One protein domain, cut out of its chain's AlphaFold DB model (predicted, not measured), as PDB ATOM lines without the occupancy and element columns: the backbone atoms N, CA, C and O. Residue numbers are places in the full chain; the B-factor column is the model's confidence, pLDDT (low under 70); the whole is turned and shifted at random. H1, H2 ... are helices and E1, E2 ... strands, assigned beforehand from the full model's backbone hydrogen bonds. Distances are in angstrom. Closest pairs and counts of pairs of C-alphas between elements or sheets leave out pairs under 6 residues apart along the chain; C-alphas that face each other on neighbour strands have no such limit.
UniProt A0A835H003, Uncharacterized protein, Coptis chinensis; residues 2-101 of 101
ATOM      1  N   ALA A   2      20.488 -52.592   5.562       90.12
ATOM      2  CA  ALA A   2      20.935 -52.633   6.947       90.12
ATOM      3  C   ALA A   2      19.729 -52.861   7.858       90.12
ATOM      4  O   ALA A   2      18.635 -52.377   7.565       90.12
ATOM      5  N   ILE A   3      19.931 -53.624   8.925       89.00
ATOM      6  CA  ILE A   3      18.889 -54.002   9.875       89.00
ATOM      7  C   ILE A   3      19.399 -53.812  11.300       89.00
ATOM      8  O   ILE A   3      20.570 -54.065  11.582       89.00
ATOM      9  N   CYS A   4      18.511 -53.393  12.198       88.50
ATOM     10  CA  CYS A   4      18.752 -53.405  13.636       88.50
ATOM     11  C   CYS A   4      17.929 -54.544  14.249       88.50
ATOM     12  O   CYS A   4      16.705 -54.562  14.122       88.50
ATOM     13  N   GLY A   5      18.605 -55.530  14.841       82.31
ATOM     14  CA  GLY A   5      17.957 -56.682  15.473       82.31
ATOM     15  C   GLY A   5      17.559 -56.426  16.930       82.31
ATOM     16  O   GLY A   5      17.992 -55.454  17.542       82.31
ATOM     17  N   GLU A   6      16.801 -57.354  17.520       79.19
ATOM     18  CA  GLU A   6      16.321 -57.292  18.916       79.19
ATOM     19  C   GLU A   6      17.452 -57.128  19.946       79.19
ATOM     20  O   GLU A   6      17.308 -56.420  20.939       79.19
ATOM     21  N   LEU A   7      18.625 -57.706  19.668       81.31
ATOM     22  CA  LEU A   7      19.824 -57.559  20.500       81.31
ATOM     23  C   LEU A   7      20.509 -56.190  20.354       81.31
ATOM     24  O   LEU A   7      21.637 -56.017  20.819       81.31
ATOM     25  N   ARG A   8      19.855 -55.225  19.689       85.31
ATOM     26  CA  ARG A   8      20.358 -53.865  19.457       85.31
ATOM     27  C   ARG A   8      21.701 -53.862  18.729       85.31
ATOM     28  O   ARG A   8      22.592 -53.056  19.002       85.31
ATOM     29  N   LYS A   9      21.863 -54.815  17.809       86.69
ATOM     30  CA  LYS A   9      23.028 -54.953  16.932       86.69
ATOM     31  C   LYS A   9      22.616 -54.688  15.498       86.69
ATOM     32  O   LYS A   9      21.533 -55.088  15.072       86.69
ATOM     33  N   ILE A  10      23.508 -54.025  14.773       89.81
ATOM     34  CA  ILE A  10      23.311 -53.701  13.367       89.81
ATOM     35  C   ILE A  10      24.040 -54.730  12.517       89.81
ATOM     36  O   ILE A  10      25.207 -55.040  12.766       89.81
ATOM     37  N   ALA A  11      23.346 -55.225  11.500       89.75
ATOM     38  CA  ALA A  11      23.928 -56.043  10.450       89.75
ATOM     39  C   ALA A  11      23.622 -55.441   9.077       89.75
ATOM     40  O   ALA A  11      22.621 -54.743   8.894       89.75
ATOM     41  N   TYR A  12      24.496 -55.720   8.116       89.81
ATOM     42  CA  TYR A  12      24.423 -55.234   6.745       89.81
ATOM     43  C   TYR A  12      24.619 -56.379   5.751       89.81
ATOM     44  O   TYR A  12      25.395 -57.299   5.998       89.81
ATOM     45  N   ALA A  13      23.911 -56.300   4.625       90.81
ATOM     46  CA  ALA A  13      24.078 -57.186   3.480       90.81
ATOM     47  C   ALA A  13      23.743 -56.459   2.170       90.81
ATOM     48  O   ALA A  13      22.776 -55.687   2.099       90.81
ATOM     49  N   THR A  14      24.517 -56.716   1.122       88.75
ATOM     50  CA  THR A  14      24.226 -56.310  -0.258       88.75
ATOM     51  C   THR A  14      23.428 -57.373  -1.005       88.75
ATOM     52  O   THR A  14      23.257 -58.504  -0.550       88.75
ATOM     53  N   LEU A  15      22.887 -56.994  -2.164       88.56
ATOM     54  CA  LEU A  15      22.248 -57.950  -3.060       88.56
ATOM     55  C   LEU A  15      23.303 -58.923  -3.594       88.56
ATOM     56  O   LEU A  15      24.209 -58.511  -4.312       88.56
ATOM     57  N   GLY A  16      23.141 -60.203  -3.270       90.44
ATOM     58  CA  GLY A  16      24.068 -61.264  -3.665       90.44
ATOM     59  C   GLY A  16      24.976 -61.750  -2.537       90.44
ATOM     60  O   GLY A  16      25.605 -62.789  -2.710       90.44
ATOM     61  N   ASP A  17      24.999 -61.073  -1.386       88.88
ATOM     62  CA  ASP A  17      25.702 -61.597  -0.215       88.88
ATOM     63  C   ASP A  17      24.976 -62.833   0.337       88.88
ATOM     64  O   ASP A  17      23.763 -62.823   0.557       88.88
ATOM     65  N   GLU A  18      25.735 -63.900   0.597       91.75
ATOM     66  CA  GLU A  18      25.223 -65.142   1.198       91.75
ATOM     67  C   GLU A  18      25.100 -65.056   2.730       91.75
ATOM     68  O   GLU A  18      24.450 -65.893   3.356       91.75
ATOM     69  N   ALA A  19      25.719 -64.044   3.344       89.00
ATOM     70  CA  ALA A  19      25.748 -63.844   4.787       89.00
ATOM     71  C   ALA A  19      25.673 -62.357   5.147       89.00
ATOM     72  O   ALA A  19      26.047 -61.487   4.366       89.00
ATOM     73  N   TRP A  20      25.195 -62.065   6.355       89.94
ATOM     74  CA  TRP A  20      25.140 -60.702   6.876       89.94
ATOM     75  C   TRP A  20      26.420 -60.377   7.643       89.94
ATOM     76  O   TRP A  20      26.910 -61.193   8.425       89.94
ATOM     77  N   THR A  21      26.945 -59.171   7.455       89.12
ATOM     78  CA  THR A  21      28.106 -58.665   8.190       89.12
ATOM     79  C   THR A  21      27.639 -57.816   9.365       89.12
ATOM     80  O   THR A  21      26.862 -56.876   9.193       89.12
ATOM     81  N   SER A  22      28.104 -58.130  10.574       86.50
ATOM     82  CA  SER A  22      27.823 -57.320  11.760       86.50
ATOM     83  C   SER A  22      28.661 -56.045  11.774       86.50
ATOM     84  O   SER A  22      29.851 -56.068  11.465       86.50
ATOM     85  N   LEU A  23      28.051 -54.941  12.201       86.00
ATOM     86  CA  LEU A  23      28.761 -53.701  12.481       86.00
ATOM     87  C   LEU A  23      29.451 -53.799  13.847       86.00
ATOM     88  O   LEU A  23      28.786 -53.790  14.887       86.00
ATOM     89  N   GLU A  24      30.780 -53.864  13.853       72.94
ATOM     90  CA  GLU A  24      31.564 -53.826  15.086       72.94
ATOM     91  C   GLU A  24      31.753 -52.367  15.526       72.94
ATOM     92  O   GLU A  24      32.578 -51.614  15.010       72.94
ATOM     93  N   GLY A  25      30.924 -51.925  16.472       64.62
ATOM     94  CA  GLY A  25      31.103 -50.628  17.124       64.62
ATOM     95  C   GLY A  25      32.245 -50.658  18.149       64.62
ATOM     96  O   GLY A  25      32.530 -51.720  18.711       64.62
ATOM     97  N   PRO A  26      32.875 -49.508  18.455       58.84
ATOM     98  CA  PRO A  26      33.746 -49.408  19.619       58.84
ATOM     99  C   PRO A  26      32.941 -49.790  20.875       58.84
ATOM    100  O   PRO A  26      31.899 -49.207  21.141       58.84
ATOM    101  N   SER A  27      33.402 -50.819  21.597       55.47
ATOM    102  CA  SER A  27      32.902 -51.284  22.905       55.47
ATOM    103  C   SER A  27      31.385 -51.465  23.048       55.47
ATOM    104  O   SER A  27      30.695 -50.539  23.441       55.47
ATOM    105  N   ASN A  28      30.875 -52.687  22.849       62.25
ATOM    106  CA  ASN A  28      29.562 -53.160  23.331       62.25
ATOM    107  C   ASN A  28      28.315 -52.303  23.046       62.25
ATOM    108  O   ASN A  28      27.235 -52.661  23.519       62.25
ATOM    109  N   ASP A  29      28.424 -51.256  22.233       73.38
ATOM    110  CA  ASP A  29      27.334 -50.320  22.039       73.38
ATOM    111  C   ASP A  29      26.105 -51.009  21.454       73.38
ATOM    112  O   ASP A  29      26.182 -51.948  20.643       73.38
ATOM    113  N   ILE A  30      24.967 -50.550  21.955       84.44
ATOM    114  CA  ILE A  30      23.637 -51.013  21.599       84.44
ATOM    115  C   ILE A  30      22.946 -49.909  20.805       84.44
ATOM    116  O   ILE A  30      22.932 -48.745  21.211       84.44
ATOM    117  N   TYR A  31      22.404 -50.287  19.657       87.38
ATOM    118  CA  TYR A  31      21.725 -49.403  18.725       87.38
ATOM    119  C   TYR A  31      20.212 -49.508  18.883       87.38
ATOM    120  O   TYR A  31      19.668 -50.603  18.994       87.38
ATOM    121  N   GLU A  32      19.540 -48.365  18.884       88.56
ATOM    122  CA  GLU A  32      18.078 -48.292  18.965       88.56
ATOM    123  C   GLU A  32      17.447 -48.218  17.573       88.56
ATOM    124  O   GLU A  32      16.359 -48.743  17.363       88.56
ATOM    125  N   ASP A  33      18.127 -47.579  16.616       89.88
ATOM    126  CA  ASP A  33      17.602 -47.381  15.265       89.88
ATOM    127  C   ASP A  33      18.721 -47.204  14.225       89.88
ATOM    128  O   ASP A  33      19.849 -46.819  14.563       89.88
ATOM    129  N   ILE A  34      18.386 -47.467  12.960       92.25
ATOM    130  CA  ILE A  34      19.233 -47.241  11.788       92.25
ATOM    131  C   ILE A  34      18.406 -46.703  10.617       92.25
ATOM    132  O   ILE A  34      17.375 -47.261  10.246       92.25
ATOM    133  N   ILE A  35      18.908 -45.648   9.978       93.19
ATOM    134  CA  ILE A  35      18.300 -45.042   8.792       93.19
ATOM    135  C   ILE A  35      19.316 -44.929   7.654       93.19
ATOM    136  O   ILE A  35      20.526 -44.878   7.879       93.19
ATOM    137  N   PHE A  36      18.818 -44.858   6.421       91.62
ATOM    138  CA  PHE A  36      19.616 -44.554   5.237       91.62
ATOM    139  C   PHE A  36      19.189 -43.200   4.672       91.62
ATOM    140  O   PHE A  36      18.011 -42.994   4.374       91.62
ATOM    141  N   PHE A  37      20.136 -42.277   4.538       92.81
ATOM    142  CA  PHE A  37      19.887 -40.936   4.021       92.81
ATOM    143  C   PHE A  37      21.125 -40.424   3.284       92.81
ATOM    144  O   PHE A  37      22.244 -40.626   3.738       92.81
ATOM    145  N   ASN A  38      20.930 -39.750   2.148       93.69
ATOM    146  CA  ASN A  38      22.010 -39.114   1.387       93.69
ATOM    147  C   ASN A  38      23.243 -40.023   1.178       93.69
ATOM    148  O   ASN A  38      24.364 -39.630   1.493       93.69
ATOM    149  N   ASP A  39      23.014 -41.258   0.720       91.56
ATOM    150  CA  ASP A  39      24.031 -42.291   0.462       91.56
ATOM    151  C   ASP A  39      24.824 -42.797   1.678       91.56
ATOM    152  O   ASP A  39      25.810 -43.518   1.529       91.56
ATOM    153  N   HIS A  40      24.370 -42.483   2.892       92.94
ATOM    154  CA  HIS A  40      25.005 -42.918   4.131       92.94
ATOM    155  C   HIS A  40      24.013 -43.632   5.045       92.94
ATOM    156  O   HIS A  40      22.811 -43.352   5.064       92.94
ATOM    157  N   PHE A  41      24.543 -44.554   5.844       93.31
ATOM    158  CA  PHE A  41      23.811 -45.158   6.945       93.31
ATOM    159  C   PHE A  41      24.109 -44.407   8.236       93.31
ATOM    160  O   PHE A  41      25.271 -44.158   8.569       93.31
ATOM    161  N   TYR A  42      23.051 -44.091   8.970       93.06
ATOM    162  CA  TYR A  42      23.128 -43.440  10.266       93.06
ATOM    163  C   TYR A  42      22.503 -44.331  11.319       93.06
ATOM    164  O   TYR A  42      21.394 -44.824  11.130       93.06
ATOM    165  N   ALA A  43      23.195 -44.502  12.435       92.25
ATOM    166  CA  ALA A  43      22.717 -45.280  13.561       92.25
ATOM    167  C   ALA A  43      22.635 -44.417  14.813       92.25
ATOM    168  O   ALA A  43      23.445 -43.513  15.015       92.25
ATOM    169  N   MET A  44      21.674 -44.726  15.673       90.62
ATOM    170  CA  MET A  44      21.509 -44.073  16.965       90.62
ATOM    171  C   MET A  44      21.781 -45.083  18.074       90.62
ATOM    172  O   MET A  44      21.181 -46.159  18.082       90.62
ATOM    173  N   ASN A  45      22.674 -44.754  19.006       86.88
ATOM    174  CA  ASN A  45      22.911 -45.607  20.173       86.88
ATOM    175  C   ASN A  45      21.885 -45.346  21.295       86.88
ATOM    176  O   ASN A  45      21.100 -44.394  21.240       86.88
ATOM    177  N   ALA A  46      21.897 -46.185  22.335       81.69
ATOM    178  CA  ALA A  46      21.007 -46.039  23.495       81.69
ATOM    179  C   ALA A  46      21.198 -44.717  24.264       81.69
ATOM    180  O   ALA A  46      20.276 -44.250  24.931       81.69
ATOM    181  N   GLN A  47      22.368 -44.089  24.140       81.19
ATOM    182  CA  GLN A  47      22.681 -42.782  24.717       81.19
ATOM    183  C   GLN A  47      22.159 -41.611  23.867       81.19
ATOM    184  O   GLN A  47      22.243 -40.467  24.301       81.19
ATOM    185  N   GLY A  48      21.619 -41.868  22.671       84.25
ATOM    186  CA  GLY A  48      21.113 -40.838  21.761       84.25
ATOM    187  C   GLY A  48      22.176 -40.181  20.878       84.25
ATOM    188  O   GLY A  48      21.853 -39.238  20.160       84.25
ATOM    189  N   TYR A  49      23.417 -40.672  20.887       88.19
ATOM    190  CA  TYR A  49      24.439 -40.235  19.937       88.19
ATOM    191  C   TYR A  49      24.111 -40.767  18.552       88.19
ATOM    192  O   TYR A  49      23.769 -41.945  18.379       88.19
ATOM    193  N   LEU A  50      24.258 -39.891  17.563       91.44
ATOM    194  CA  LEU A  50      24.149 -40.255  16.164       91.44
ATOM    195  C   LEU A  50      25.528 -40.605  15.615       91.44
ATOM    196  O   LEU A  50      26.514 -39.880  15.803       91.44
ATOM    197  N   ARG A  51      25.567 -41.721  14.893       92.12
ATOM    198  CA  ARG A  51      26.761 -42.295  14.285       92.12
ATOM    199  C   ARG A  51      26.595 -42.449  12.792       92.12
ATOM    200  O   ARG A  51      25.519 -42.809  12.328       92.12
ATOM    201  N   ILE A  52      27.680 -42.236  12.060       93.19
ATOM    202  CA  ILE A  52      27.786 -42.625  10.652       93.19
ATOM    203  C   ILE A  52      28.376 -44.031  10.610       93.19
ATOM    204  O   ILE A  52      29.398 -44.293  11.254       93.19
ATOM    205  N   CYS A  53      27.723 -44.931   9.878       91.94
ATOM    206  CA  CYS A  53      28.179 -46.299   9.664       91.94
ATOM    207  C   CYS A  53      28.919 -46.395   8.328       91.94
ATOM    208  O   CYS A  53      28.330 -46.182   7.268       91.94
ATOM    209  N   ASP A  54      30.195 -46.761   8.389       91.00
ATOM    210  CA  ASP A  54      31.004 -47.108   7.231       91.00
ATOM    211  C   ASP A  54      31.103 -48.633   7.115       91.00
ATOM    212  O   ASP A  54      31.844 -49.291   7.850       91.00
ATOM    213  N   PHE A  55      30.321 -49.192   6.192       87.69
ATOM    214  CA  PHE A  55      30.336 -50.621   5.870       87.69
ATOM    215  C   PHE A  55      31.423 -51.008   4.860       87.69
ATOM    216  O   PHE A  55      31.646 -52.197   4.652       87.69
ATOM    217  N   ASN A  56      32.098 -50.033   4.243       87.06
ATOM    218  CA  ASN A  56      33.213 -50.285   3.330       87.06
ATOM    219  C   ASN A  56      34.552 -50.382   4.081       87.06
ATOM    220  O   ASN A  56      35.536 -50.879   3.531       87.06
ATOM    221  N   ALA A  57      34.600 -49.918   5.332       86.12
ATOM    222  CA  ALA A  57      35.726 -50.137   6.229       86.12
ATOM    223  C   ALA A  57      35.884 -51.628   6.585       86.12
ATOM    224  O   ALA A  57      34.907 -52.370   6.688       86.12
ATOM    225  N   ILE A  58      37.128 -52.064   6.811       83.31
ATOM    226  CA  ILE A  58      37.456 -53.423   7.263       83.31
ATOM    227  C   ILE A  58      38.206 -53.319   8.604       83.31
ATOM    228  O   ILE A  58      39.367 -52.897   8.600       83.31
ATOM    229  N   PRO A  59      37.592 -53.700   9.743       84.25
ATOM    230  CA  PRO A  59      36.185 -54.093   9.899       84.25
ATOM    231  C   PRO A  59      35.217 -52.902   9.718       84.25
ATOM    232  O   PRO A  59      35.643 -51.749   9.867       84.25
ATOM    233  N   PRO A  60      33.921 -53.159   9.437       88.25
ATOM    234  CA  PRO A  60      32.897 -52.120   9.400       88.25
ATOM    235  C   PRO A  60      32.881 -51.315  10.693       88.25
ATOM    236  O   PRO A  60      32.988 -51.886  11.779       88.25
ATOM    237  N   LYS A  61      32.713 -49.994  10.589       88.25
ATOM    238  CA  LYS A  61      32.879 -49.093  11.733       88.25
ATOM    239  C   LYS A  61      31.753 -48.076  11.840       88.25
ATOM    240  O   LYS A  61      31.309 -47.506  10.851       88.25
ATOM    241  N   ALA A  62      31.348 -47.788  13.074       89.31
ATOM    242  CA  ALA A  62      30.507 -46.642  13.402       89.31
ATOM    243  C   ALA A  62      31.341 -45.541  14.068       89.31
ATOM    244  O   ALA A  62      32.169 -45.835  14.932       89.31
ATOM    245  N   THR A  63      31.109 -44.284  13.693       90.50
ATOM    246  CA  THR A  63      31.778 -43.122  14.304       90.50
ATOM    247  C   THR A  63      30.748 -42.082  14.722       90.50
ATOM    248  O   THR A  63      29.859 -41.759  13.933       90.50
ATOM    249  N   ASP A  64      30.872 -41.564  15.945       90.50
ATOM    250  CA  ASP A  64      30.042 -40.464  16.444       90.50
ATOM    251  C   ASP A  64      30.225 -39.217  15.573       90.50
ATOM    252  O   ASP A  64      31.353 -38.830  15.259       90.50
ATOM    253  N   PHE A  65      29.116 -38.582  15.195       91.75
ATOM    254  CA  PHE A  65      29.149 -37.306  14.471       91.75
ATOM    255  C   PHE A  65      28.261 -36.231  15.098       91.75
ATOM    256  O   PHE A  65      28.491 -35.048  14.855       91.75
ATOM    257  N   ALA A  66      27.264 -36.616  15.902       92.00
ATOM    258  CA  ALA A  66      26.439 -35.671  16.639       92.00
ATOM    259  C   ALA A  66      26.043 -36.226  18.011       92.00
ATOM    260  O   ALA A  66      25.641 -37.384  18.148       92.00
ATOM    261  N   SER A  67      26.152 -35.367  19.019       89.94
ATOM    262  CA  SER A  67      25.652 -35.608  20.371       89.94
ATOM    263  C   SER A  67      24.140 -35.365  20.442       89.94
ATOM    264  O   SER A  67      23.614 -34.581  19.646       89.94
ATOM    265  N   PRO A  68      23.431 -36.004  21.386       87.00
ATOM    266  CA  PRO A  68      22.039 -35.664  21.652       87.00
ATOM    267  C   PRO A  68      21.915 -34.206  22.147       87.00
ATOM    268  O   PRO A  68      22.843 -33.700  22.778       87.00
ATOM    269  N   PRO A  69      20.780 -33.531  21.895       85.56
ATOM    270  CA  PRO A  69      20.434 -32.269  22.551       85.56
ATOM    271  C   PRO A  69      20.383 -32.399  24.082       85.56
ATOM    272  O   PRO A  69      19.976 -33.443  24.598       85.56
ATOM    273  N   ASP A  70      20.731 -31.328  24.801       80.44
ATOM    274  CA  ASP A  70      20.821 -31.308  26.274       80.44
ATOM    275  C   ASP A  70      19.491 -31.631  26.985       80.44
ATOM    276  O   ASP A  70      19.482 -32.094  28.127       80.44
ATOM    277  N   ASP A  71      18.359 -31.387  26.326       72.88
ATOM    278  CA  ASP A  71      17.008 -31.617  26.844       72.88
ATOM    279  C   ASP A  71      16.484 -33.040  26.589       72.88
ATOM    280  O   ASP A  71      15.467 -33.446  27.161       72.88
ATOM    281  N   ILE A  72      17.194 -33.841  25.787       65.69
ATOM    282  CA  ILE A  72      16.871 -35.250  25.559       65.69
ATOM    283  C   ILE A  72      17.579 -36.101  26.623       65.69
ATOM    284  O   ILE A  72      18.612 -36.726  26.387       65.69
ATOM    285  N   ILE A  73      16.982 -36.175  27.817       56.16
ATOM    286  CA  ILE A  73      17.356 -37.180  28.823       56.16
ATOM    287  C   ILE A  73      16.785 -38.524  28.364       56.16
ATOM    288  O   ILE A  73      15.601 -38.809  28.551       56.16
ATOM    289  N   ARG A  74      17.611 -39.366  27.735       59.12
ATOM    290  CA  ARG A  74      17.222 -40.751  27.439       59.12
ATOM    291  C   ARG A  74      17.564 -41.694  28.580       59.12
ATOM    292  O   ARG A  74      18.520 -41.504  29.324       59.12
ATOM    293  N   ALA A  75      16.710 -42.707  28.692       52.78
ATOM    294  CA  ALA A  75      16.425 -43.552  29.848       52.78
ATOM    295  C   ALA A  75      17.581 -44.394  30.415       52.78
ATOM    296  O   ALA A  75      17.317 -45.316  31.173       52.78
ATOM    297  N   GLN A  76      18.850 -44.106  30.124       48.66
ATOM    298  CA  GLN A  76      19.942 -44.801  30.807       48.66
ATOM    299  C   GLN A  76      20.083 -44.367  32.272       48.66
ATOM    300  O   GLN A  76      20.443 -45.186  33.107       48.66
ATOM    301  N   ALA A  77      19.673 -43.141  32.614       44.62
ATOM    302  CA  ALA A  77      19.603 -42.691  34.007       44.62
ATOM    303  C   ALA A  77      18.453 -43.330  34.820       44.62
ATOM    304  O   ALA A  77      18.381 -43.120  36.025       44.62
ATOM    305  N   LEU A  78      17.553 -44.094  34.184       44.75
ATOM    306  CA  LEU A  78      16.424 -44.756  34.854       44.75
ATOM    307  C   LEU A  78      16.640 -46.262  35.075       44.75
ATOM    308  O   LEU A  78      15.811 -46.889  35.722       44.75
ATOM    309  N   PHE A  79      17.734 -46.849  34.577       45.03
ATOM    310  CA  PHE A  79      18.034 -48.274  34.790       45.03
ATOM    311  C   PHE A  79      18.971 -48.552  35.975       45.03
ATOM    312  O   PHE A  79      19.170 -49.716  36.309       45.03
ATOM    313  N   ASP A  80      19.496 -47.519  36.643       41.00
ATOM    314  CA  ASP A  80      20.367 -47.674  37.824       41.00
ATOM    315  C   ASP A  80      19.602 -47.702  39.162       41.00
ATOM    316  O   ASP A  80      20.204 -47.756  40.234       41.00
ATOM    317  N   GLY A  81      18.267 -47.699  39.128       41.69
ATOM    318  CA  GLY A  81      17.451 -47.695  40.337       41.69
ATOM    319  C   GLY A  81      16.045 -48.215  40.091       41.69
ATOM    320  O   GLY A  81      15.148 -47.450  39.766       41.69
ATOM    321  N   ASP A  82      15.886 -49.510  40.341       42.06
ATOM    322  CA  ASP A  82      14.634 -50.195  40.645       42.06
ATOM    323  C   ASP A  82      13.647 -50.550  39.507       42.06
ATOM    324  O   ASP A  82      13.262 -49.773  38.642       42.06
ATOM    325  N   ILE A  83      13.111 -51.765  39.688       42.06
ATOM    326  CA  ILE A  83      11.819 -52.298  39.229       42.06
ATOM    327  C   ILE A  83      11.809 -53.082  37.897       42.06
ATOM    328  O   ILE A  83      11.404 -52.610  36.836       42.06
ATOM    329  N   TRP A  84      12.066 -54.393  38.025       37.44
ATOM    330  CA  TRP A  84      11.515 -55.477  37.187       37.44
ATOM    331  C   TRP A  84       9.974 -55.529  37.266       37.44
ATOM    332  O   TRP A  84       9.384 -56.474  37.788       37.44
ATOM    333  N   GLY A  85       9.292 -54.483  36.810       36.66
ATOM    334  CA  GLY A  85       7.862 -54.357  37.093       36.66
ATOM    335  C   GLY A  85       7.250 -53.025  36.699       36.66
ATOM    336  O   GLY A  85       6.522 -52.430  37.478       36.66
ATOM    337  N   SER A  86       7.507 -52.546  35.490       37.31
ATOM    338  CA  SER A  86       6.462 -51.822  34.771       37.31
ATOM    339  C   SER A  86       6.693 -51.971  33.278       37.31
ATOM    340  O   SER A  86       7.629 -51.441  32.690       37.31
ATOM    341  N   SER A  87       5.817 -52.775  32.683       44.06
ATOM    342  CA  SER A  87       5.456 -52.691  31.279       44.06
ATOM    343  C   SER A  87       5.064 -51.238  31.002       44.06
ATOM    344  O   SER A  87       3.958 -50.815  31.322       44.06
ATOM    345  N   LEU A  88       6.010 -50.450  30.500       40.16
ATOM    346  CA  LEU A  88       5.712 -49.213  29.799       40.16
ATOM    347  C   LEU A  88       5.713 -49.560  28.316       40.16
ATOM    348  O   LEU A  88       6.673 -50.133  27.798       40.16
ATOM    349  N   ASP A  89       4.575 -49.292  27.688       37.81
ATOM    350  CA  ASP A  89       4.214 -49.639  26.321       37.81
ATOM    351  C   ASP A  89       5.323 -49.316  25.305       37.81
ATOM    352  O   ASP A  89       5.418 -48.213  24.765       37.81
ATOM    353  N   TYR A  90       6.104 -50.337  24.946       39.94
ATOM    354  CA  TYR A  90       6.971 -50.343  23.758       39.94
ATOM    355  C   TYR A  90       6.172 -50.225  22.440       39.94
ATOM    356  O   TYR A  90       6.737 -50.110  21.352       39.94
ATOM    357  N   THR A  91       4.839 -50.222  22.518       34.78
ATOM    358  CA  THR A  91       3.913 -50.272  21.384       34.78
ATOM    359  C   THR A  91       3.658 -48.910  20.727       34.78
ATOM    360  O   THR A  91       3.085 -48.863  19.640       34.78
ATOM    361  N   ALA A  92       4.102 -47.790  21.313       34.56
ATOM    362  CA  ALA A  92       3.805 -46.464  20.757       34.56
ATOM    363  C   ALA A  92       4.732 -46.023  19.602       34.56
ATOM    364  O   ALA A  92       4.356 -45.137  18.835       34.56
ATOM    365  N   ILE A  93       5.909 -46.644  19.425       41.84
ATOM    366  CA  ILE A  93       6.875 -46.261  18.368       41.84
ATOM    367  C   ILE A  93       7.066 -47.373  17.314       41.84
ATOM    368  O   ILE A  93       7.497 -47.101  16.197       41.84
ATOM    369  N   GLN A  94       6.626 -48.610  17.580       38.12
ATOM    370  CA  GLN A  94       6.692 -49.714  16.603       38.12
ATOM    371  C   GLN A  94       5.639 -49.654  15.479       38.12
ATOM    372  O   GLN A  94       5.657 -50.471  14.560       38.12
ATOM    373  N   GLY A  95       4.734 -48.673  15.489       30.19
ATOM    374  CA  GLY A  95       3.608 -48.616  14.553       30.19
ATOM    375  C   GLY A  95       3.910 -48.178  13.114       30.19
ATOM    376  O   GLY A  95       2.960 -48.067  12.342       30.19
ATOM    377  N   ARG A  96       5.160 -47.870  12.719       37.16
ATOM    378  CA  ARG A  96       5.417 -47.285  11.378       37.16
ATOM    379  C   ARG A  96       6.614 -47.790  10.570       37.16
ATOM    380  O   ARG A  96       6.694 -47.412   9.407       37.16
ATOM    381  N   CYS A  97       7.486 -48.658  11.086       37.25
ATOM    382  CA  CYS A  97       8.659 -49.104  10.309       37.25
ATOM    383  C   CYS A  97       8.492 -50.451   9.583       37.25
ATOM    384  O   CYS A  97       9.370 -50.835   8.820       37.25
ATOM    385  N   CYS A  98       7.348 -51.128   9.719       38.62
ATOM    386  CA  CYS A  98       7.049 -52.353   8.968       38.62
ATOM    387  C   CYS A  98       6.000 -52.116   7.868       38.62
ATOM    388  O   CYS A  98       4.953 -52.764   7.841       38.62
ATOM    389  N   THR A  99       6.248 -51.200   6.928       33.69
ATOM    390  CA  THR A  99       5.561 -51.268   5.628       33.69
ATOM    391  C   THR A  99       6.190 -52.371   4.786       33.69
ATOM    392  O   THR A  99       7.210 -52.165   4.140       33.69
ATOM    393  N   ARG A 100       5.550 -53.543   4.862       30.77
ATOM    394  CA  ARG A 100       5.221 -54.463   3.762       30.77
ATOM    395  C   ARG A 100       6.203 -54.474   2.577       30.77
ATOM    396  O   ARG A 100       6.094 -53.621   1.700       30.77
ATOM    397  N   TRP A 101       7.022 -55.521   2.513       35.34
ATOM    398  CA  TRP A 101       7.516 -56.121   1.272       35.34
ATOM    399  C   TRP A 101       7.365 -57.631   1.385       35.34
ATOM    400  O   TRP A 101       7.751 -58.165   2.448       35.34
TER     401      TRP A 101
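This is residues 2 to 101 of the 101 residues of an uncharacterized protein of Coptis chinensis (UniProt A0A835H003). With little regular structure, this is a strongly twisted antiparallel sheet, E3-E4-E5-E6, with hairpin E1-E2 near edge strand E3 and a tail, residues 78 to 101, sticking out. The 100 printed residues hold E1 to E6, then H1: mostly strand, 34 residues in named elements. It is only just loose, close to compact: radius of gyration of the C-alphas 15.3 A, spans 45 by 31 by 24 A.

E1, residues 2 to 4, and E2, residues 10 to 12, form a hairpin; N 3 and O 11 are 2.9 A apart. The closest C-alphas of E1 and E3, residues 31 to 37, are Cys 4 and Asp 33, 6.3 A. E3 begins a meander, each strand the antiparallel neighbour of the one before: E4, residues 40 to 45; E5, 50 to 54; E6, 61 to 66. N 35 and O 42, N 43 and O 51, and N 52 and O 63 are each 2.9 A apart. H1, residues 75 to 78, is not on the sheet; its one O i to N i+3 pair is within hydrogen-bond range.

E3 is 17.1 A long, E4 16.4 A. C-alpha 2 is at (20.935, -52.633, 6.947), C-alpha 78 at (16.424, -44.756, 34.854).

The printed part has no cut. E2 to E3 is a long link. Residues 25 to 28 and 72 to 101 are under pLDDT 70.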